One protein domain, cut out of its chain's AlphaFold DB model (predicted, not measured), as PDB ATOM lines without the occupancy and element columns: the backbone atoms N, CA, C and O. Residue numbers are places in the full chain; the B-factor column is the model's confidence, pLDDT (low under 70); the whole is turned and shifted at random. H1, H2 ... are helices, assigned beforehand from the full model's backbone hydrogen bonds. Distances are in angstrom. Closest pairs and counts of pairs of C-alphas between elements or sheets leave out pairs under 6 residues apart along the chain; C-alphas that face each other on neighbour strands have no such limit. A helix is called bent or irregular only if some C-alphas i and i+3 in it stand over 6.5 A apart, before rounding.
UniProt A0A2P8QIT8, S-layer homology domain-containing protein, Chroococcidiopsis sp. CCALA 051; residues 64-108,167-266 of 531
ATOM      1  N   SER A  64     209.901 159.349 193.534       56.06
ATOM      2  CA  SER A  64     209.117 158.154 193.182       56.06
ATOM      3  C   SER A  64     209.457 157.596 191.803       56.06
ATOM      4  O   SER A  64     209.496 156.385 191.615       56.06
ATOM      5  N   ASP A  65     209.733 158.482 190.852       57.97
ATOM      6  CA  ASP A  65     209.890 158.149 189.439       57.97
ATOM      7  C   ASP A  65     211.302 157.585 189.187       57.97
ATOM      8  O   ASP A  65     211.485 156.602 188.468       57.97
ATOM      9  N   LEU A  66     212.306 158.126 189.889       57.19
ATOM     10  CA  LEU A  66     213.665 157.572 189.936       57.19
ATOM     11  C   LEU A  66     213.717 156.203 190.630       57.19
ATOM     12  O   LEU A  66     214.429 155.312 190.168       57.19
ATOM     13  N   ALA A  67     212.952 156.022 191.712       58.16
ATOM     14  CA  ALA A  67     212.835 154.733 192.386       58.16
ATOM     15  C   ALA A  67     212.178 153.691 191.467       58.16
ATOM     16  O   ALA A  67     212.718 152.595 191.317       58.16
ATOM     17  N   GLN A  68     211.093 154.056 190.774       59.06
ATOM     18  CA  GLN A  68     210.393 153.157 189.856       59.06
ATOM     19  C   GLN A  68     211.273 152.719 188.676       59.06
ATOM     20  O   GLN A  68     211.273 151.542 188.326       59.06
ATOM     21  N   ALA A  69     212.073 153.620 188.093       59.78
ATOM     22  CA  ALA A  69     212.983 153.278 186.994       59.78
ATOM     23  C   ALA A  69     213.995 152.175 187.370       59.78
ATOM     24  O   ALA A  69     214.422 151.415 186.505       59.78
ATOM     25  N   SER A  70     214.358 152.068 188.654       62.28
ATOM     26  CA  SER A  70     215.294 151.057 189.170       62.28
ATOM     27  C   SER A  70     214.646 149.724 189.571       62.28
ATOM     28  O   SER A  70     215.363 148.764 189.844       62.28
ATOM     29  N   THR A  71     213.310 149.647 189.597       71.31
ATOM     30  CA  THR A  71     212.557 148.475 190.080       71.31
ATOM     31  C   THR A  71     211.812 147.713 188.984       71.31
ATOM     32  O   THR A  71     211.179 146.709 189.295       71.31
ATOM     33  N   LEU A  72     211.856 148.169 187.726       85.38
ATOM     34  CA  LEU A  72     211.193 147.478 186.614       85.38
ATOM     35  C   LEU A  72     211.916 146.164 186.290       85.38
ATOM     36  O   LEU A  72     213.088 146.169 185.906       85.38
ATOM     37  N   ASN A  73     211.230 145.038 186.477       85.19
ATOM     38  CA  ASN A  73     211.834 143.703 186.419       85.19
ATOM     39  C   ASN A  73     211.972 143.142 184.993       85.19
ATOM     40  O   ASN A  73     212.875 142.353 184.729       85.19
ATOM     41  N   ASP A  74     211.119 143.572 184.071       89.50
ATOM     42  CA  ASP A  74     210.951 143.020 182.722       89.50
ATOM     43  C   ASP A  74     211.631 143.843 181.618       89.50
ATOM     44  O   ASP A  74     211.504 143.533 180.434       89.50
ATOM     45  N   ILE A  75     212.377 144.887 181.991       90.38
ATOM     46  CA  ILE A  75     213.180 145.681 181.048       90.38
ATOM     47  C   ILE A  75     214.672 145.348 181.110       90.38
ATOM     48  O   ILE A  75     215.433 145.851 180.287       90.38
ATOM     49  N   GLN A  76     215.107 144.523 182.070       84.88
ATOM     50  CA  GLN A  76     216.513 144.154 182.220       84.88
ATOM     51  C   GLN A  76     216.989 143.343 181.009       84.88
ATOM     52  O   GLN A  76     216.440 142.287 180.704       84.88
ATOM     53  N   GLY A  77     218.005 143.847 180.308       81.38
ATOM     54  CA  GLY A  77     218.513 143.238 179.074       81.38
ATOM     55  C   GLY A  77     217.634 143.477 177.841       81.38
ATOM     56  O   GLY A  77     217.938 142.949 176.775       81.38
ATOM     57  N   SER A  78     216.567 144.277 177.955       89.25
ATOM     58  CA  SER A  78     215.753 144.682 176.806       89.25
ATOM     59  C   SER A  78     216.486 145.719 175.954       89.25
ATOM     60  O   SER A  78     217.123 146.632 176.480       89.25
ATOM     61  N   TRP A  79     216.310 145.652 174.632       94.38
ATOM     62  CA  TRP A  79     216.810 146.662 173.690       94.38
ATOM     63  C   TRP A  79     216.317 148.081 174.008       94.38
ATOM     64  O   TRP A  79     216.969 149.064 173.667       94.38
ATOM     65  N   ALA A  80     215.162 148.192 174.673       95.25
ATOM     66  CA  ALA A  80     214.535 149.461 175.013       95.25
ATOM     67  C   ALA A  80     214.847 149.940 176.439       95.25
ATOM     68  O   ALA A  80     214.326 150.979 176.851       95.25
ATOM     69  N   GLN A  81     215.687 149.222 177.197       93.62
ATOM     70  CA  GLN A  81     215.939 149.489 178.617       93.62
ATOM     71  C   GLN A  81     216.310 150.955 178.877       93.62
ATOM     72  O   GLN A  81     215.677 151.608 179.706       93.62
ATOM     73  N   SER A  82     217.299 151.489 178.154       92.31
ATOM     74  CA  SER A  82     217.783 152.860 178.357       92.31
ATOM     75  C   SER A  82     216.732 153.918 178.012       92.31
ATOM     76  O   SER A  82     216.603 154.919 178.722       92.31
ATOM     77  N   PHE A  83     215.925 153.679 176.972       96.12
ATOM     78  CA  PHE A  83     214.819 154.568 176.608       96.12
ATOM     79  C   PHE A  83     213.741 154.580 177.692       96.12
ATOM     80  O   PHE A  83     213.330 155.646 178.156       96.12
ATOM     81  N   ILE A  84     213.319 153.391 178.133       96.25
ATOM     82  CA  ILE A  84     212.265 153.226 179.134       96.25
ATOM     83  C   ILE A  84     212.711 153.830 180.466       96.25
ATOM     84  O   ILE A  84     212.018 154.691 181.003       96.25
ATOM     85  N   ALA A  85     213.890 153.454 180.969       91.19
ATOM     86  CA  ALA A  85     214.414 153.959 182.236       91.19
ATOM     87  C   ALA A  85     214.535 155.492 182.236       91.19
ATOM     88  O   ALA A  85     214.160 156.149 183.210       91.19
ATOM     89  N   GLY A  86     214.989 156.080 181.124       91.00
ATOM     90  CA  GLY A  86     215.070 157.530 180.971       91.00
ATOM     91  C   GLY A  86     213.707 158.218 181.069       91.00
ATOM     92  O   GLY A  86     213.557 159.185 181.816       91.00
ATOM     93  N   LEU A  87     212.693 157.710 180.369       94.69
ATOM     94  CA  LEU A  87     211.349 158.293 180.405       94.69
ATOM     95  C   LEU A  87     210.621 158.049 181.730       94.69
ATOM     96  O   LEU A  87     209.878 158.928 182.171       94.69
ATOM     97  N   VAL A  88     210.853 156.907 182.385       92.38
ATOM     98  CA  VAL A  88     210.324 156.632 183.730       92.38
ATOM     99  C   VAL A  88     210.947 157.581 184.739       92.38
ATOM    100  O   VAL A  88     210.215 158.170 185.516       92.38
ATOM    101  N   SER A  89     212.260 157.839 184.669       85.69
ATOM    102  CA  SER A  89     212.918 158.797 185.571       85.69
ATOM    103  C   SER A  89     212.330 160.213 185.471       85.69
ATOM    104  O   SER A  89     212.222 160.914 186.474       85.69
ATOM    105  N   ARG A  90     211.891 160.609 184.267       84.19
ATOM    106  CA  ARG A  90     211.197 161.875 183.970       84.19
ATOM    107  C   ARG A  90     209.717 161.869 184.357       84.19
ATOM    108  O   ARG A  90     209.025 162.863 184.147       84.19
ATOM    109  N   GLY A  91     209.208 160.733 184.821       88.88
ATOM    110  CA  GLY A  91     207.797 160.511 185.078       88.88
ATOM    111  C   GLY A  91     206.926 160.548 183.824       88.88
ATOM    112  O   GLY A  91     205.714 160.635 183.967       88.88
ATOM    113  N   ILE A  92     207.473 160.506 182.604       92.88
ATOM    114  CA  ILE A  92     206.697 160.617 181.350       92.88
ATOM    115  C   ILE A  92     205.891 159.343 181.098       92.88
ATOM    116  O   ILE A  92     204.717 159.403 180.737       92.88
ATOM    117  N   ILE A  93     206.507 158.193 181.346       93.75
ATOM    118  CA  ILE A  93     205.852 156.884 181.323       93.75
ATOM    119  C   ILE A  93     206.007 156.226 182.690       93.75
ATOM    120  O   ILE A  93     206.881 156.596 183.469       93.75
ATOM    121  N   GLN A  94     205.142 155.264 182.990       89.00
ATOM    122  CA  GLN A  94     205.149 154.538 184.258       89.00
ATOM    123  C   GLN A  94     204.963 153.042 183.994       89.00
ATOM    124  O   GLN A  94     204.321 152.644 183.012       89.00
ATOM    125  N   GLY A  95     205.559 152.228 184.863       85.69
ATOM    126  CA  GLY A  95     205.265 150.803 184.951       85.69
ATOM    127  C   GLY A  95     203.998 150.535 185.758       85.69
ATOM    128  O   GLY A  95     203.371 151.447 186.300       85.69
ATOM    129  N   PHE A  96     203.639 149.267 185.840       84.94
ATOM    130  CA  PHE A  96     202.471 148.773 186.544       84.94
ATOM    131  C   PHE A  96     202.771 148.536 188.035       84.94
ATOM    132  O   PHE A  96     203.935 148.414 188.428       84.94
ATOM    133  N   PRO A  97     201.732 148.452 188.892       83.00
ATOM    134  CA  PRO A  97     201.903 148.185 190.324       83.00
ATOM    135  C   PRO A  97     202.597 146.854 190.646       83.00
ATOM    136  O   PRO A  97     203.134 146.700 191.738       83.00
ATOM    137  N   ASP A  98     202.590 145.905 189.705       81.81
ATOM    138  CA  ASP A  98     203.264 144.604 189.807       81.81
ATOM    139  C   ASP A  98     204.785 144.676 189.546       81.81
ATOM    140  O   ASP A  98     205.472 143.659 189.618       81.81
ATOM    141  N   GLY A  99     205.321 145.867 189.254       83.88
ATOM    142  CA  GLY A  99     206.739 146.082 188.969       83.88
ATOM    143  C   GLY A  99     207.141 145.825 187.514       83.88
ATOM    144  O   GLY A  99     208.322 145.945 187.204       83.88
ATOM    145  N   SER A 100     206.196 145.515 186.622       90.25
ATOM    146  CA  SER A 100     206.449 145.345 185.185       90.25
ATOM    147  C   SER A 100     206.285 146.654 184.404       90.25
ATOM    148  O   SER A 100     205.561 147.563 184.812       90.25
ATOM    149  N   PHE A 101     206.935 146.775 183.250       95.19
ATOM    150  CA  PHE A 101     206.674 147.818 182.260       95.19
ATOM    151  C   PHE A 101     205.836 147.311 181.087       95.19
ATOM    152  O   PHE A 101     205.103 148.104 180.500       95.19
ATOM    153  N   ARG A 102     205.935 146.023 180.762       95.69
ATOM    154  CA  ARG A 102     205.301 145.311 179.646       95.69
ATOM    155  C   ARG A 102     205.701 145.892 178.287       95.69
ATOM    156  O   ARG A 102     204.862 146.452 177.583       95.69
ATOM    157  N   PRO A 103     206.994 145.818 177.918       96.31
ATOM    158  CA  PRO A 103     207.532 146.491 176.735       96.31
ATOM    159  C   PRO A 103     206.854 146.083 175.421       96.31
ATOM    160  O   PRO A 103     206.742 146.921 174.530       96.31
ATOM    161  N   ASP A 104     206.362 144.847 175.322       96.12
ATOM    162  CA  ASP A 104     205.772 144.295 174.097       96.12
ATOM    163  C   ASP A 104     204.254 144.511 173.975       96.12
ATOM    164  O   ASP A 104     203.668 144.205 172.935       96.12
ATOM    165  N   GLU A 105     203.591 145.053 175.004       96.88
ATOM    166  CA  GLU A 105     202.157 145.344 174.922       96.88
ATOM    167  C   GLU A 105     201.881 146.479 173.914       96.88
ATOM    168  O   GLU A 105     202.636 147.458 173.855       96.88
ATOM    169  N   PRO A 106     200.794 146.383 173.127       98.06
ATOM    170  CA  PRO A 106     200.411 147.421 172.179       98.06
ATOM    171  C   PRO A 106     199.933 148.690 172.892       98.06
ATOM    172  O   PRO A 106     199.295 148.628 173.942       98.06
ATOM    173  N   VAL A 107     200.190 149.850 172.287       98.31
ATOM    174  CA  VAL A 107     199.736 151.151 172.803       98.31
ATOM    175  C   VAL A 107     198.496 151.620 172.047       98.31
ATOM    176  O   VAL A 107     198.497 151.653 170.815       98.31
ATOM    177  N   THR A 108     197.442 152.023 172.759       98.44
ATOM    178  CA  THR A 108     196.255 152.632 172.134       98.44
ATOM    179  C   THR A 108     196.494 154.096 171.769       98.44
ATOM    180  O   THR A 108     197.336 154.780 172.359       98.44
ATOM    181  N   ILE A 167     197.849 151.995 168.035       98.25
ATOM    182  CA  ILE A 167     198.445 152.949 167.099       98.25
ATOM    183  C   ILE A 167     199.553 152.283 166.261       98.25
ATOM    184  O   ILE A 167     200.444 151.651 166.829       98.25
ATOM    185  N   PRO A 168     199.554 152.412 164.921       98.19
ATOM    186  CA  PRO A 168     200.664 151.941 164.092       98.19
ATOM    187  C   PRO A 168     201.958 152.728 164.331       98.19
ATOM    188  O   PRO A 168     201.913 153.944 164.552       98.19
ATOM    189  N   ARG A 169     203.116 152.071 164.186       98.25
ATOM    190  CA  ARG A 169     204.454 152.685 164.323       98.25
ATOM    191  C   ARG A 169     204.598 153.957 163.490       98.25
ATOM    192  O   ARG A 169     205.060 154.979 163.996       98.25
ATOM    193  N   VAL A 170     204.135 153.933 162.238       98.19
ATOM    194  CA  VAL A 170     204.217 155.096 161.345       98.19
ATOM    195  C   VAL A 170     203.422 156.295 161.861       98.19
ATOM    196  O   VAL A 170     203.870 157.431 161.730       98.19
ATOM    197  N   GLN A 171     202.272 156.071 162.503       98.25
ATOM    198  CA  GLN A 171     201.455 157.164 163.030       98.25
ATOM    199  C   GLN A 171     202.097 157.823 164.253       98.25
ATOM    200  O   GLN A 171     201.943 159.028 164.425       98.25
ATOM    201  N   VAL A 172     202.864 157.076 165.058       98.69
ATOM    202  CA  VAL A 172     203.660 157.652 166.154       98.69
ATOM    203  C   VAL A 172     204.724 158.603 165.601       98.69
ATOM    204  O   VAL A 172     204.862 159.726 166.080       98.69
ATOM    205  N   LEU A 173     205.439 158.197 164.549       98.25
ATOM    206  CA  LEU A 173     206.468 159.031 163.918       98.25
ATOM    207  C   LEU A 173     205.880 160.269 163.236       98.25
ATOM    208  O   LEU A 173     206.411 161.365 163.402       98.25
ATOM    209  N   VAL A 174     204.764 160.112 162.518       97.88
ATOM    210  CA  VAL A 174     204.021 161.235 161.926       97.88
ATOM    211  C   VAL A 174     203.583 162.217 163.009       97.88
ATOM    212  O   VAL A 174     203.739 163.424 162.839       97.88
ATOM    213  N   ALA A 175     203.075 161.710 164.134       98.19
ATOM    214  CA  ALA A 175     202.649 162.539 165.250       98.19
ATOM    215  C   ALA A 175     203.798 163.368 165.833       98.19
ATOM    216  O   ALA A 175     203.653 164.574 166.030       98.19
ATOM    217  N   LEU A 176     204.954 162.739 166.064       98.25
ATOM    218  CA  LEU A 176     206.136 163.421 166.588       98.25
ATOM    219  C   LEU A 176     206.696 164.443 165.600       98.25
ATOM    220  O   LEU A 176     206.984 165.566 166.000       98.25
ATOM    221  N   ALA A 177     206.806 164.093 164.318       96.44
ATOM    222  CA  ALA A 177     207.277 165.018 163.294       96.44
ATOM    223  C   ALA A 177     206.361 166.244 163.168       96.44
ATOM    224  O   ALA A 177     206.854 167.369 163.141       96.44
ATOM    225  N   ASN A 178     205.041 166.044 163.163       95.56
ATOM    226  CA  ASN A 178     204.078 167.139 163.061       95.56
ATOM    227  C   ASN A 178     204.048 168.011 164.322       95.56
ATOM    228  O   ASN A 178     204.138 169.230 164.214       95.56
ATOM    229  N   GLY A 179     203.949 167.413 165.515       95.38
ATOM    230  CA  GLY A 179     203.892 168.172 166.770       95.38
ATOM    231  C   GLY A 179     205.181 168.946 167.064       95.38
ATOM    232  O   GLY A 179     205.141 170.049 167.599       95.38
ATOM    233  N   LEU A 180     206.332 168.423 166.637       95.06
ATOM    234  CA  LEU A 180     207.618 169.121 166.731       95.06
ATOM    235  C   LEU A 180     207.907 170.037 165.532       95.06
ATOM    236  O   LEU A 180     208.970 170.655 165.490       95.06
ATOM    237  N   ASN A 181     206.986 170.141 164.566       93.25
ATOM    238  CA  ASN A 181     207.148 170.896 163.319       93.25
ATOM    239  C   ASN A 181     208.459 170.571 162.575       93.25
ATOM    240  O   ASN A 181     209.128 171.456 162.033       93.25
ATOM    241  N   LEU A 182     208.846 169.294 162.551       92.06
ATOM    242  CA  LEU A 182     210.028 168.841 161.828       92.06
ATOM    243  C   LEU A 182     209.762 168.891 160.325       92.06
ATOM    244  O   LEU A 182     208.764 168.374 159.830       92.06
ATOM    245  N   THR A 183     210.701 169.474 159.586       83.69
ATOM    246  CA  THR A 183     210.653 169.536 158.125       83.69
ATOM    247  C   THR A 183     211.797 168.725 157.533       83.69
ATOM    248  O   THR A 183     212.927 168.749 158.027       83.69
ATOM    249  N   ALA A 184     211.505 167.973 156.471       74.50
ATOM    250  CA  ALA A 184     212.542 167.320 155.688       74.50
ATOM    251  C   ALA A 184     213.326 168.392 154.912       74.50
ATOM    252  O   ALA A 184     212.730 169.268 154.282       74.50
ATOM    253  N   LYS A 185     214.662 168.337 154.945       67.00
ATOM    254  CA  LYS A 185     215.492 169.196 154.086       67.00
ATOM    255  C   LYS A 185     215.348 168.738 152.628       67.00
ATOM    256  O   LYS A 185     215.147 167.554 152.370       67.00
ATOM    257  N   ALA A 186     215.481 169.666 151.677       54.28
ATOM    258  CA  ALA A 186     215.249 169.419 150.245       54.28
ATOM    259  C   ALA A 186     216.082 168.258 149.647       54.28
ATOM    260  O   ALA A 186     215.649 167.623 148.695       54.28
ATOM    261  N   GLU A 187     217.222 167.923 150.257       53.69
ATOM    262  CA  GLU A 187     218.139 166.843 149.849       53.69
ATOM    263  C   GLU A 187     217.692 165.424 150.289       53.69
ATOM    264  O   GLU A 187     218.444 164.464 150.157       53.69
ATOM    265  N   SER A 188     216.501 165.256 150.881       62.41
ATOM    266  CA  SER A 188     216.080 163.994 151.531       62.41
ATOM    267  C   SER A 188     215.168 163.082 150.692       62.41
ATOM    268  O   SER A 188     214.577 162.155 151.244       62.41
ATOM    269  N   SER A 189     215.036 163.295 149.376       65.31
ATOM    270  CA  SER A 189     214.065 162.558 148.541       65.31
ATOM    271  C   SER A 189     214.317 161.047 148.441       65.31
ATOM    272  O   SER A 189     213.374 160.301 148.200       65.31
ATOM    273  N   THR A 190     215.554 160.587 148.651       82.31
ATOM    274  CA  THR A 190     215.952 159.162 148.618       82.31
ATOM    275  C   THR A 190     216.267 158.589 150.002       82.31
ATOM    276  O   THR A 190     216.677 157.431 150.125       82.31
ATOM    277  N   LEU A 191     216.098 159.384 151.067       89.00
ATOM    278  CA  LEU A 191     216.511 158.993 152.415       89.00
ATOM    279  C   LEU A 191     215.759 157.750 152.899       89.00
ATOM    280  O   LEU A 191     216.368 156.867 153.489       89.00
ATOM    281  N   LEU A 192     214.456 157.656 152.631       91.25
ATOM    282  CA  LEU A 192     213.661 156.501 153.053       91.25
ATOM    283  C   LEU A 192     214.113 155.219 152.352       91.25
ATOM    284  O   LEU A 192     214.359 154.227 153.028       91.25
ATOM    285  N   ASP A 193     214.288 155.265 151.032       90.62
ATOM    286  CA  ASP A 193     214.620 154.086 150.219       90.62
ATOM    287  C   ASP A 193     216.048 153.575 150.485       90.62
ATOM    288  O   ASP A 193     216.351 152.407 150.262       90.62
ATOM    289  N   THR A 194     216.931 154.442 150.990       91.06
ATOM    290  CA  THR A 194     218.289 154.069 151.426       91.06
ATOM    291  C   THR A 194     218.365 153.670 152.899       91.06
ATOM    292  O   THR A 194     219.308 152.981 153.288       91.06
ATOM    293  N   SER A 195     217.398 154.085 153.722       92.69
ATOM    294  CA  SER A 195     217.373 153.781 155.160       92.69
ATOM    295  C   SER A 195     216.568 152.531 155.491       92.69
ATOM    296  O   SER A 195     216.843 151.909 156.517       92.69
ATOM    297  N   TYR A 196     215.569 152.184 154.671       96.19
ATOM    298  CA  TYR A 196     214.595 151.140 154.977       96.19
ATOM    299  C   TYR A 196     214.380 150.177 153.812       96.19
ATOM    300  O   TYR A 196     214.053 150.595 152.702       96.19
ATOM    301  N   GLN A 197     214.474 148.877 154.087       96.94
ATOM    302  CA  GLN A 197     214.155 147.828 153.113       96.94
ATOM    303  C   GLN A 197     212.662 147.817 152.750       96.94
ATOM    304  O   GLN A 197     212.286 147.500 151.624       96.94
ATOM    305  N   ASP A 198     211.809 148.198 153.698       97.25
ATOM    306  CA  ASP A 198     210.352 148.251 153.587       97.25
ATOM    307  C   ASP A 198     209.827 149.678 153.339       97.25
ATOM    308  O   ASP A 198     208.670 149.991 153.625       97.25
ATOM    309  N   ALA A 199     210.652 150.563 152.760       95.69
ATOM    310  CA  ALA A 199     210.268 151.942 152.437       95.69
ATOM    311  C   ALA A 199     209.022 152.044 151.533       95.69
ATOM    312  O   ALA A 199     208.308 153.052 151.562       95.69
ATOM    313  N   ALA A 200     208.748 151.006 150.737       95.88
ATOM    314  CA  ALA A 200     207.562 150.909 149.886       95.88
ATOM    315  C   ALA A 200     206.254 150.712 150.679       95.88
ATOM    316  O   ALA A 200     205.185 151.035 150.170       95.88
ATOM    317  N   GLU A 201     206.319 150.224 151.922       97.38
ATOM    318  CA  GLU A 201     205.142 150.034 152.781       97.38
ATOM    319  C   GLU A 201     204.719 151.316 153.517       97.38
ATOM    320  O   GLU A 201     203.663 151.342 154.157       97.38
ATOM    321  N   ILE A 202     205.532 152.378 153.455       96.75
ATOM    322  CA  ILE A 202     205.247 153.666 154.094       96.75
ATOM    323  C   ILE A 202     204.136 154.375 153.305       96.75
ATOM    324  O   ILE A 202     204.365 154.741 152.150       96.75
ATOM    325  N   PRO A 203     202.963 154.644 153.916       95.19
ATOM    326  CA  PRO A 203     201.878 155.345 153.236       95.19
ATOM    327  C   PRO A 203     202.294 156.736 152.748       95.19
ATOM    328  O   PRO A 203     203.031 157.440 153.441       95.19
ATOM    329  N   ASP A 204     201.754 157.184 151.611       93.50
ATOM    330  CA  ASP A 204     202.134 158.459 150.977       93.50
ATOM    331  C   ASP A 204     202.044 159.662 151.922       93.50
ATOM    332  O   ASP A 204     202.972 160.469 152.000       93.50
ATOM    333  N   PHE A 205     200.969 159.743 152.714       92.62
ATOM    334  CA  PHE A 205     200.775 160.823 153.689       92.62
ATOM    335  C   PHE A 205     201.873 160.867 154.766       92.62
ATOM    336  O   PHE A 205     202.106 161.912 155.374       92.62
ATOM    337  N   ALA A 206     202.531 159.736 155.030       95.00
ATOM    338  CA  ALA A 206     203.547 159.593 156.057       95.00
ATOM    339  C   ALA A 206     204.973 159.766 155.525       95.00
ATOM    340  O   ALA A 206     205.875 159.995 156.327       95.00
ATOM    341  N   ARG A 207     205.202 159.706 154.206       93.31
ATOM    342  CA  ARG A 207     206.563 159.755 153.641       93.31
ATOM    343  C   ARG A 207     207.320 161.010 154.073       93.31
ATOM    344  O   ARG A 207     208.442 160.906 154.562       93.31
ATOM    345  N   SER A 208     206.716 162.194 153.962       92.94
ATOM    346  CA  SER A 208     207.390 163.443 154.352       92.94
ATOM    347  C   SER A 208     207.652 163.542 155.871       92.94
ATOM    348  O   SER A 208     208.813 163.741 156.242       92.94
ATOM    349  N   PRO A 209     206.667 163.313 156.764       94.38
ATOM    350  CA  PRO A 209     206.912 163.293 158.209       94.38
ATOM    351  C   PRO A 209     207.937 162.243 158.653       94.38
ATOM    352  O   PRO A 209     208.804 162.539 159.472       94.38
ATOM    353  N   VAL A 210     207.886 161.029 158.093       95.75
ATOM    354  CA  VAL A 210     208.851 159.968 158.417       95.75
ATOM    355  C   VAL A 210     210.243 160.358 157.934       95.75
ATOM    356  O   VAL A 210     211.192 160.203 158.687       95.75
ATOM    357  N   THR A 211     210.373 160.965 156.751       94.69
ATOM    358  CA  THR A 211     211.659 161.502 156.272       94.69
ATOM    359  C   THR A 211     212.234 162.515 157.261       94.69
ATOM    360  O   THR A 211     213.416 162.449 157.601       94.69
ATOM    361  N   ALA A 212     211.401 163.429 157.769       93.62
ATOM    362  CA  ALA A 212     211.817 164.402 158.773       93.62
ATOM    363  C   ALA A 212     212.217 163.725 160.098       93.62
ATOM    364  O   ALA A 212     213.245 164.080 160.676       93.62
ATOM    365  N   ALA A 213     211.462 162.724 160.557       95.38
ATOM    366  CA  ALA A 213     211.790 161.951 161.754       95.38
ATOM    367  C   ALA A 213     213.123 161.193 161.604       95.38
ATOM    368  O   ALA A 213     213.966 161.252 162.501       95.38
ATOM    369  N   THR A 214     213.358 160.537 160.464       94.25
ATOM    370  CA  THR A 214     214.611 159.834 160.152       94.25
ATOM    371  C   THR A 214     215.791 160.800 160.124       94.25
ATOM    372  O   THR A 214     216.800 160.559 160.783       94.25
ATOM    373  N   ALA A 215     215.652 161.938 159.434       91.31
ATOM    374  CA  ALA A 215     216.703 162.952 159.344       91.31
ATOM    375  C   ALA A 215     217.080 163.559 160.708       91.31
ATOM    376  O   ALA A 215     218.222 163.970 160.907       91.31
ATOM    377  N   ASN A 216     216.136 163.592 161.654       91.19
ATOM    378  CA  ASN A 216     216.347 164.085 163.017       91.19
ATOM    379  C   ASN A 216     216.662 162.968 164.032       91.19
ATOM    380  O   ASN A 216     216.693 163.237 165.230       91.19
ATOM    381  N   ARG A 217     216.926 161.733 163.571       92.38
ATOM    382  CA  ARG A 217     217.269 160.562 164.405       92.38
ATOM    383  C   ARG A 217     216.197 160.181 165.433       92.38
ATOM    384  O   ARG A 217     216.507 159.657 166.494       92.38
ATOM    385  N   LEU A 218     214.921 160.411 165.119       95.12
ATOM    386  CA  LEU A 218     213.803 159.993 165.977       95.12
ATOM    387  C   LEU A 218     213.491 158.499 165.853       95.12
ATOM    388  O   LEU A 218     212.878 157.918 166.747       95.12
ATOM    389  N   VAL A 219     213.855 157.887 164.726       97.25
ATOM    390  CA  VAL A 219     213.445 156.521 164.399       97.25
ATOM    391  C   VAL A 219     214.384 155.512 165.048       97.25
ATOM    392  O   VAL A 219     215.594 155.548 164.838       97.25
ATOM    393  N   VAL A 220     213.798 154.579 165.794       97.06
ATOM    394  CA  VAL A 220     214.454 153.412 166.387       97.06
ATOM    395  C   VAL A 220     213.780 152.126 165.893       97.06
ATOM    396  O   VAL A 220     212.558 151.978 165.995       97.06
ATOM    397  N   ASN A 221     214.565 151.192 165.360       97.12
ATOM    398  CA  ASN A 221     214.071 149.949 164.766       97.12
ATOM    399  C   ASN A 221     214.759 148.731 165.391       97.12
ATOM    400  O   ASN A 221     215.972 148.570 165.287       97.12
ATOM    401  N   TYR A 222     213.962 147.853 166.000       94.75
ATOM    402  CA  TYR A 222     214.411 146.597 166.600       94.75
ATOM    403  C   TYR A 222     213.631 145.411 166.015       94.75
ATOM    404  O   TYR A 222     212.405 145.492 165.963       94.75
ATOM    405  N   PRO A 223     214.258 144.283 165.642       93.81
ATOM    406  CA  PRO A 223     215.678 143.968 165.829       93.81
ATOM    407  C   PRO A 223     216.589 144.496 164.714       93.81
ATOM    408  O   PRO A 223     217.788 144.634 164.929       93.81
ATOM    409  N   SER A 224     216.040 144.810 163.540       93.75
ATOM    410  CA  SER A 224     216.815 145.260 162.379       93.75
ATOM    411  C   SER A 224     216.660 146.760 162.176       93.75
ATOM    412  O   SER A 224     215.556 147.239 161.925       93.75
ATOM    413  N   LYS A 225     217.770 147.503 162.255       93.00
ATOM    414  CA  LYS A 225     217.772 148.973 162.173       93.00
ATOM    415  C   LYS A 225     217.208 149.525 160.852       93.00
ATOM    416  O   LYS A 225     216.667 150.624 160.817       93.00
ATOM    417  N   ASP A 226     217.311 148.756 159.777       94.88
ATOM    418  CA  ASP A 226     216.920 149.091 158.406       94.88
ATOM    419  C   ASP A 226     215.537 148.545 158.008       94.88
ATOM    420  O   ASP A 226     215.203 148.501 156.827       94.88
ATOM    421  N   VAL A 227     214.707 148.141 158.978       97.12
ATOM    422  CA  VAL A 227     213.334 147.663 158.739       97.12
ATOM    423  C   VAL A 227     212.360 148.406 159.661       97.12
ATOM    424  O   VAL A 227     212.387 148.238 160.883       97.12
ATOM    425  N   LEU A 228     211.497 149.250 159.088       97.00
ATOM    426  CA  LEU A 228     210.644 150.176 159.842       97.00
ATOM    427  C   LEU A 228     209.380 149.519 160.417       97.00
ATOM    428  O   LEU A 228     208.954 149.873 161.520       97.00
ATOM    429  N   ARG A 229     208.777 148.584 159.681       97.81
ATOM    430  CA  ARG A 229     207.447 147.984 159.891       97.81
ATOM    431  C   ARG A 229     206.371 149.057 160.092       97.81
ATOM    432  O   ARG A 229     205.743 149.111 161.152       97.81
ATOM    433  N   PRO A 230     206.151 149.950 159.105       97.38
ATOM    434  CA  PRO A 230     205.350 151.162 159.289       97.38
ATOM    435  C   PRO A 230     203.904 150.873 159.719       97.38
ATOM    436  O   PRO A 230     203.348 151.600 160.545       97.38
ATOM    437  N   ASN A 231     203.317 149.791 159.207       96.50
ATOM    438  CA  ASN A 231     201.915 149.433 159.439       96.50
ATOM    439  C   ASN A 231     201.712 148.477 160.629       96.50
ATOM    440  O   ASN A 231     200.574 148.149 160.960       96.50
ATOM    441  N   GLN A 232     202.789 148.045 161.294       97.50
ATOM    442  CA  GLN A 232     202.692 147.243 162.510       97.50
ATOM    443  C   GLN A 232     202.244 148.115 163.689       97.50
ATOM    444  O   GLN A 232     202.661 149.268 163.823       97.50
ATOM    445  N   THR A 233     201.415 147.552 164.568       98.25
ATOM    446  CA  THR A 233     201.062 148.160 165.855       98.25
ATOM    447  C   THR A 233     202.314 148.452 166.683       98.25
ATOM    448  O   THR A 233     203.145 147.567 166.875       98.25
ATOM    449  N   ALA A 234     202.429 149.679 167.192       98.44
ATOM    450  CA  ALA A 234     203.522 150.088 168.061       98.44
ATOM    451  C   ALA A 234     203.362 149.491 169.463       98.44
ATOM    452  O   ALA A 234     202.292 149.581 170.079       98.44
ATOM    453  N   THR A 235     204.447 148.923 169.974       98.38
ATOM    454  CA  THR A 235     204.524 148.466 171.362       98.38
ATOM    455  C   THR A 235     204.873 149.615 172.308       98.38
ATOM    456  O   THR A 235     205.260 150.715 171.894       98.38
ATOM    457  N   ARG A 236     204.769 149.373 173.615       98.12
ATOM    458  CA  ARG A 236     205.206 150.328 174.644       98.12
ATOM    459  C   ARG A 236     206.698 150.649 174.541       98.12
ATOM    460  O   ARG A 236     207.075 151.801 174.748       98.12
ATOM    461  N   ALA A 237     207.531 149.670 174.187       97.94
ATOM    462  CA  ALA A 237     208.955 149.869 173.926       97.94
ATOM    463  C   ALA A 237     209.203 150.767 172.706       97.94
ATOM    464  O   ALA A 237     210.016 151.688 172.781       97.94
ATOM    465  N   ASP A 238     208.450 150.561 171.622       98.38
ATOM    466  CA  ASP A 238     208.548 151.382 170.411       98.38
ATOM    467  C   ASP A 238     208.230 152.850 170.695       98.38
ATOM    468  O   ASP A 238     209.006 153.750 170.364       98.38
ATOM    469  N   VAL A 239     207.099 153.093 171.365       98.62
ATOM    470  CA  VAL A 239     206.672 154.442 171.746       98.62
ATOM    471  C   VAL A 239     207.692 155.085 172.684       98.62
ATOM    472  O   VAL A 239     208.037 156.251 172.493       98.62
ATOM    473  N   ALA A 240     208.217 154.343 173.665       98.38
ATOM    474  CA  ALA A 240     209.244 154.851 174.569       98.38
ATOM    475  C   ALA A 240     210.526 155.256 173.819       98.38
ATOM    476  O   ALA A 240     211.063 156.336 174.061       98.38
ATOM    477  N   ALA A 241     210.990 154.436 172.876       98.19
ATOM    478  CA  ALA A 241     212.181 154.726 172.086       98.19
ATOM    479  C   ALA A 241     212.013 155.991 171.228       98.19
ATOM    480  O   ALA A 241     212.855 156.892 171.283       98.19
ATOM    481  N   PHE A 242     210.894 156.112 170.505       98.56
ATOM    482  CA  PHE A 242     210.619 157.287 169.671       98.56
ATOM    483  C   PHE A 242     210.464 158.574 170.497       98.56
ATOM    484  O   PHE A 242     211.015 159.611 170.130       98.56
ATOM    485  N   ILE A 243     209.759 158.517 171.635       98.56
ATOM    486  CA  ILE A 243     209.585 159.671 172.534       98.56
ATOM    487  C   ILE A 243     210.925 160.093 173.143       98.56
ATOM    488  O   ILE A 243     211.221 161.288 173.200       98.56
ATOM    489  N   TYR A 244     211.755 159.132 173.565       98.00
ATOM    490  CA  TYR A 244     213.087 159.431 174.085       98.00
ATOM    491  C   TYR A 244     213.931 160.147 173.034       98.00
ATOM    492  O   TYR A 244     214.497 161.198 173.332       98.00
ATOM    493  N   GLN A 245     214.007 159.613 171.809       97.50
ATOM    494  CA  GLN A 245     214.804 160.228 170.746       97.50
ATOM    495  C   GLN A 245     214.282 161.612 170.366       97.50
ATOM    496  O   GLN A 245     215.067 162.541 170.187       97.50
ATOM    497  N   ALA A 246     212.962 161.789 170.326       96.75
ATOM    498  CA  ALA A 246     212.349 163.090 170.112       96.75
ATOM    499  C   ALA A 246     212.773 164.100 171.190       96.75
ATOM    500  O   ALA A 246     213.270 165.172 170.849       96.75
ATOM    501  N   LEU A 247     212.690 163.754 172.477       95.50
ATOM    502  CA  LEU A 247     213.177 164.617 173.561       95.50
ATOM    503  C   LEU A 247     214.689 164.855 173.484       95.50
ATOM    504  O   LEU A 247     215.149 165.969 173.730       95.50
ATOM    505  N   ALA A 248     215.472 163.841 173.119       93.44
ATOM    506  CA  ALA A 248     216.915 163.973 172.977       93.44
ATOM    507  C   ALA A 248     217.284 164.930 171.830       93.44
ATOM    508  O   ALA A 248     218.197 165.742 171.979       93.44
ATOM    509  N   SER A 249     216.543 164.893 170.715       90.38
ATOM    510  CA  SER A 249     216.711 165.810 169.574       90.38
ATOM    511  C   SER A 249     216.444 167.273 169.941       90.38
ATOM    512  O   SER A 249     217.064 168.172 169.383       90.38
ATOM    513  N   GLN A 250     215.565 167.510 170.919       90.62
ATOM    514  CA  GLN A 250     215.248 168.843 171.435       90.62
ATOM    515  C   GLN A 250     216.232 169.302 172.524       90.62
ATOM    516  O   GLN A 250     216.065 170.375 173.096       90.62
ATOM    517  N   GLY A 251     217.243 168.488 172.857       87.69
ATOM    518  CA  GLY A 251     218.155 168.740 173.977       87.69
ATOM    519  C   GLY A 251     217.502 168.565 175.350       87.69
ATOM    520  O   GLY A 251     218.120 168.851 176.374       87.69
ATOM    521  N   GLU A 252     216.263 168.072 175.384       87.38
ATOM    522  CA  GLU A 252     215.534 167.825 176.616       87.38
ATOM    523  C   GLU A 252     215.984 166.524 177.265       87.38
ATOM    524  O   GLU A 252     215.937 166.460 178.478       87.38
ATOM    525  N   MET A 253     216.465 165.513 176.536       87.44
ATOM    526  CA  MET A 253     217.077 164.295 177.101       87.44
ATOM    527  C   MET A 253     218.548 164.160 176.678       87.44
ATOM    528  O   MET A 253     218.923 164.645 175.611       87.44
ATOM    529  N   PRO A 254     219.405 163.495 177.478       85.94
ATOM    530  CA  PRO A 254     220.745 163.133 177.029       85.94
ATOM    531  C   PRO A 254     220.683 162.268 175.765       85.94
ATOM    532  O   PRO A 254     219.823 161.401 175.641       85.94
ATOM    533  N   GLN A 255     221.615 162.481 174.841       87.75
ATOM    534  CA  GLN A 255     221.825 161.554 173.730       87.75
ATOM    535  C   GLN A 255     222.397 160.241 174.284       87.75
ATOM    536  O   GLN A 255     223.269 160.275 175.160       87.75
ATOM    537  N   LEU A 256     221.922 159.095 173.785       85.38
ATOM    538  CA  LEU A 256     222.531 157.816 174.144       85.38
ATOM    539  C   LEU A 256     223.961 157.762 173.614       85.38
ATOM    540  O   LEU A 256     224.255 158.230 172.512       85.38
ATOM    541  N   ARG A 257     224.859 157.213 174.430       78.69
ATOM    542  CA  ARG A 257     226.254 157.042 174.033       78.69
ATOM    543  C   ARG A 257     226.373 155.873 173.061       78.69
ATOM    544  O   ARG A 257     225.547 154.967 173.091       78.69
ATOM    545  N   ALA A 258     227.405 155.886 172.222       74.75
ATOM    546  CA  ALA A 258     227.601 154.847 171.211       74.75
ATOM    547  C   ALA A 258     227.828 153.452 171.823       74.75
ATOM    548  O   ALA A 258     227.554 152.451 171.174       74.75
ATOM    549  N   GLU A 259     228.316 153.391 173.061       77.00
ATOM    550  CA  GLU A 259     228.493 152.162 173.835       77.00
ATOM    551  C   GLU A 259     227.206 151.615 174.480       77.00
ATOM    552  O   GLU A 259     227.230 150.515 175.032       77.00
ATOM    553  N   ASP A 260     226.096 152.360 174.454       83.88
ATOM    554  CA  ASP A 260     224.810 151.863 174.948       83.88
ATOM    555  C   ASP A 260     224.219 150.864 173.934       83.88
ATOM    556  O   ASP A 260     224.043 151.237 172.772       83.88
ATOM    557  N   PRO A 261     223.866 149.622 174.327       86.31
ATOM    558  CA  PRO A 261     223.268 148.645 173.413       86.31
ATOM    559  C   PRO A 261     222.013 149.157 172.690       86.31
ATOM    560  O   PRO A 261     221.765 148.795 171.543       86.31
ATOM    561  N   ALA A 262     221.234 150.041 173.320       89.75
ATOM    562  CA  ALA A 262     220.043 150.621 172.705       89.75
ATOM    563  C   ALA A 262     220.374 151.566 171.532       89.75
ATOM    564  O   ALA A 262     219.525 151.806 170.670       89.75
ATOM    565  N   ALA A 263     221.605 152.094 171.473       90.06
ATOM    566  CA  ALA A 263     222.049 152.998 170.417       90.06
ATOM    567  C   ALA A 263     222.198 152.301 169.054       90.06
ATOM    568  O   ALA A 263     222.047 152.956 168.023       90.06
ATOM    569  N   GLU A 264     222.421 150.981 169.030       90.62
ATOM    570  CA  GLU A 264     222.536 150.185 167.798       90.62
ATOM    571  C   GLU A 264     221.272 150.255 166.924       90.62
ATOM    572  O   GLU A 264     221.343 150.193 165.694       90.62
ATOM    573  N   TYR A 265     220.116 150.436 167.561       94.31
ATOM    574  CA  TYR A 265     218.811 150.443 166.907       94.31
ATOM    575  C   TYR A 265     218.376 151.834 166.425       94.31
ATOM    576  O   TYR A 265     217.330 151.953 165.784       94.31
ATOM    577  N   ILE A 266     219.145 152.892 166.716       94.12
ATOM    578  CA  ILE A 266     218.826 154.267 166.312       94.12
ATOM    579  C   ILE A 266     219.219 154.476 164.844       94.12
ATOM    580  O   ILE A 266     220.386 154.392 164.459       94.12
TER     581      ILE A 266
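Overview. This is residues 64 to 108 and 167 to 266 of the 531 residues of the protein "S-layer homology domain-containing protein" of Chroococcidiopsis sp. CCALA 051 (UniProt A0A2P8QIT8). What is the shape? The longest helix, H6, stands in the middle of an elongated, compact body, with the helical hairpin of H1 and H2 toward one end and H3, H5 and H4 toward the other. H7 lies to one side, near H2. What builds it? Of 145 printed residues, under half, 62, are in seven named helices, H1 to H7 in chain order; there is no named strand and the class is all helix. The radius of gyration of the C-alphas is 15.0 A and the spans are 45 by 28 by 28 A.

Arrangement. What touches H6, residues 236 to 249? H2, residues 81 to 89, touches it about perpendicular at 74 degrees, closest C-alphas Phe 83 and Ala 241, 5.2 A. H3, residues 169 to 179, touches it at a shallow tilt of 30 degrees, the same way, closest C-alphas Val 172 and Val 239, 7.1 A. What follows outward? H1, residues 64 to 69, touches H2 in a hairpin, closest C-alphas Leu 66 and Ser 89, 4.6 A. H5, residues 204 to 215, touches H3, closest C-alphas Val 174 and Pro 209, 5.1 A, and H4, residues 191 to 195, touches H5. H7, residues 261 to 265, only just touches H2, with 3 pairs of C-alphas within 8 A. Are the backbones helical? Every O i to N i+4 pair is within hydrogen-bond range in H1, H2, H3, H4 and H6, against 6 of 8 in H5 and 0 of 1 in H7, where 2 of 2 O i to N i+3 pairs are.

Along the chain. How long are the longer helices? H6 measures 19.9 A, H5 17.4 A and H3 15.7 A; H5 is irregular, with C-alphas 205 and 208 7.1 A apart. Where are anchors? C-alpha 64 of H1 is at (209.117, 158.154, 193.182) and C-alpha 265 of H7 at (218.811, 150.443, 166.907).

Size, cuts and confidence. Where is the cut? Residues 109 to 166 are not printed, and C-alphas 108 and 167 are 5.5 A apart. Which links are long? Those from H1 to H2, H3 to H4, H5 to H6 and H6 to H7. Where is confidence low? The pLDDT is under 70 at residues 64 to 70 and 185 to 189.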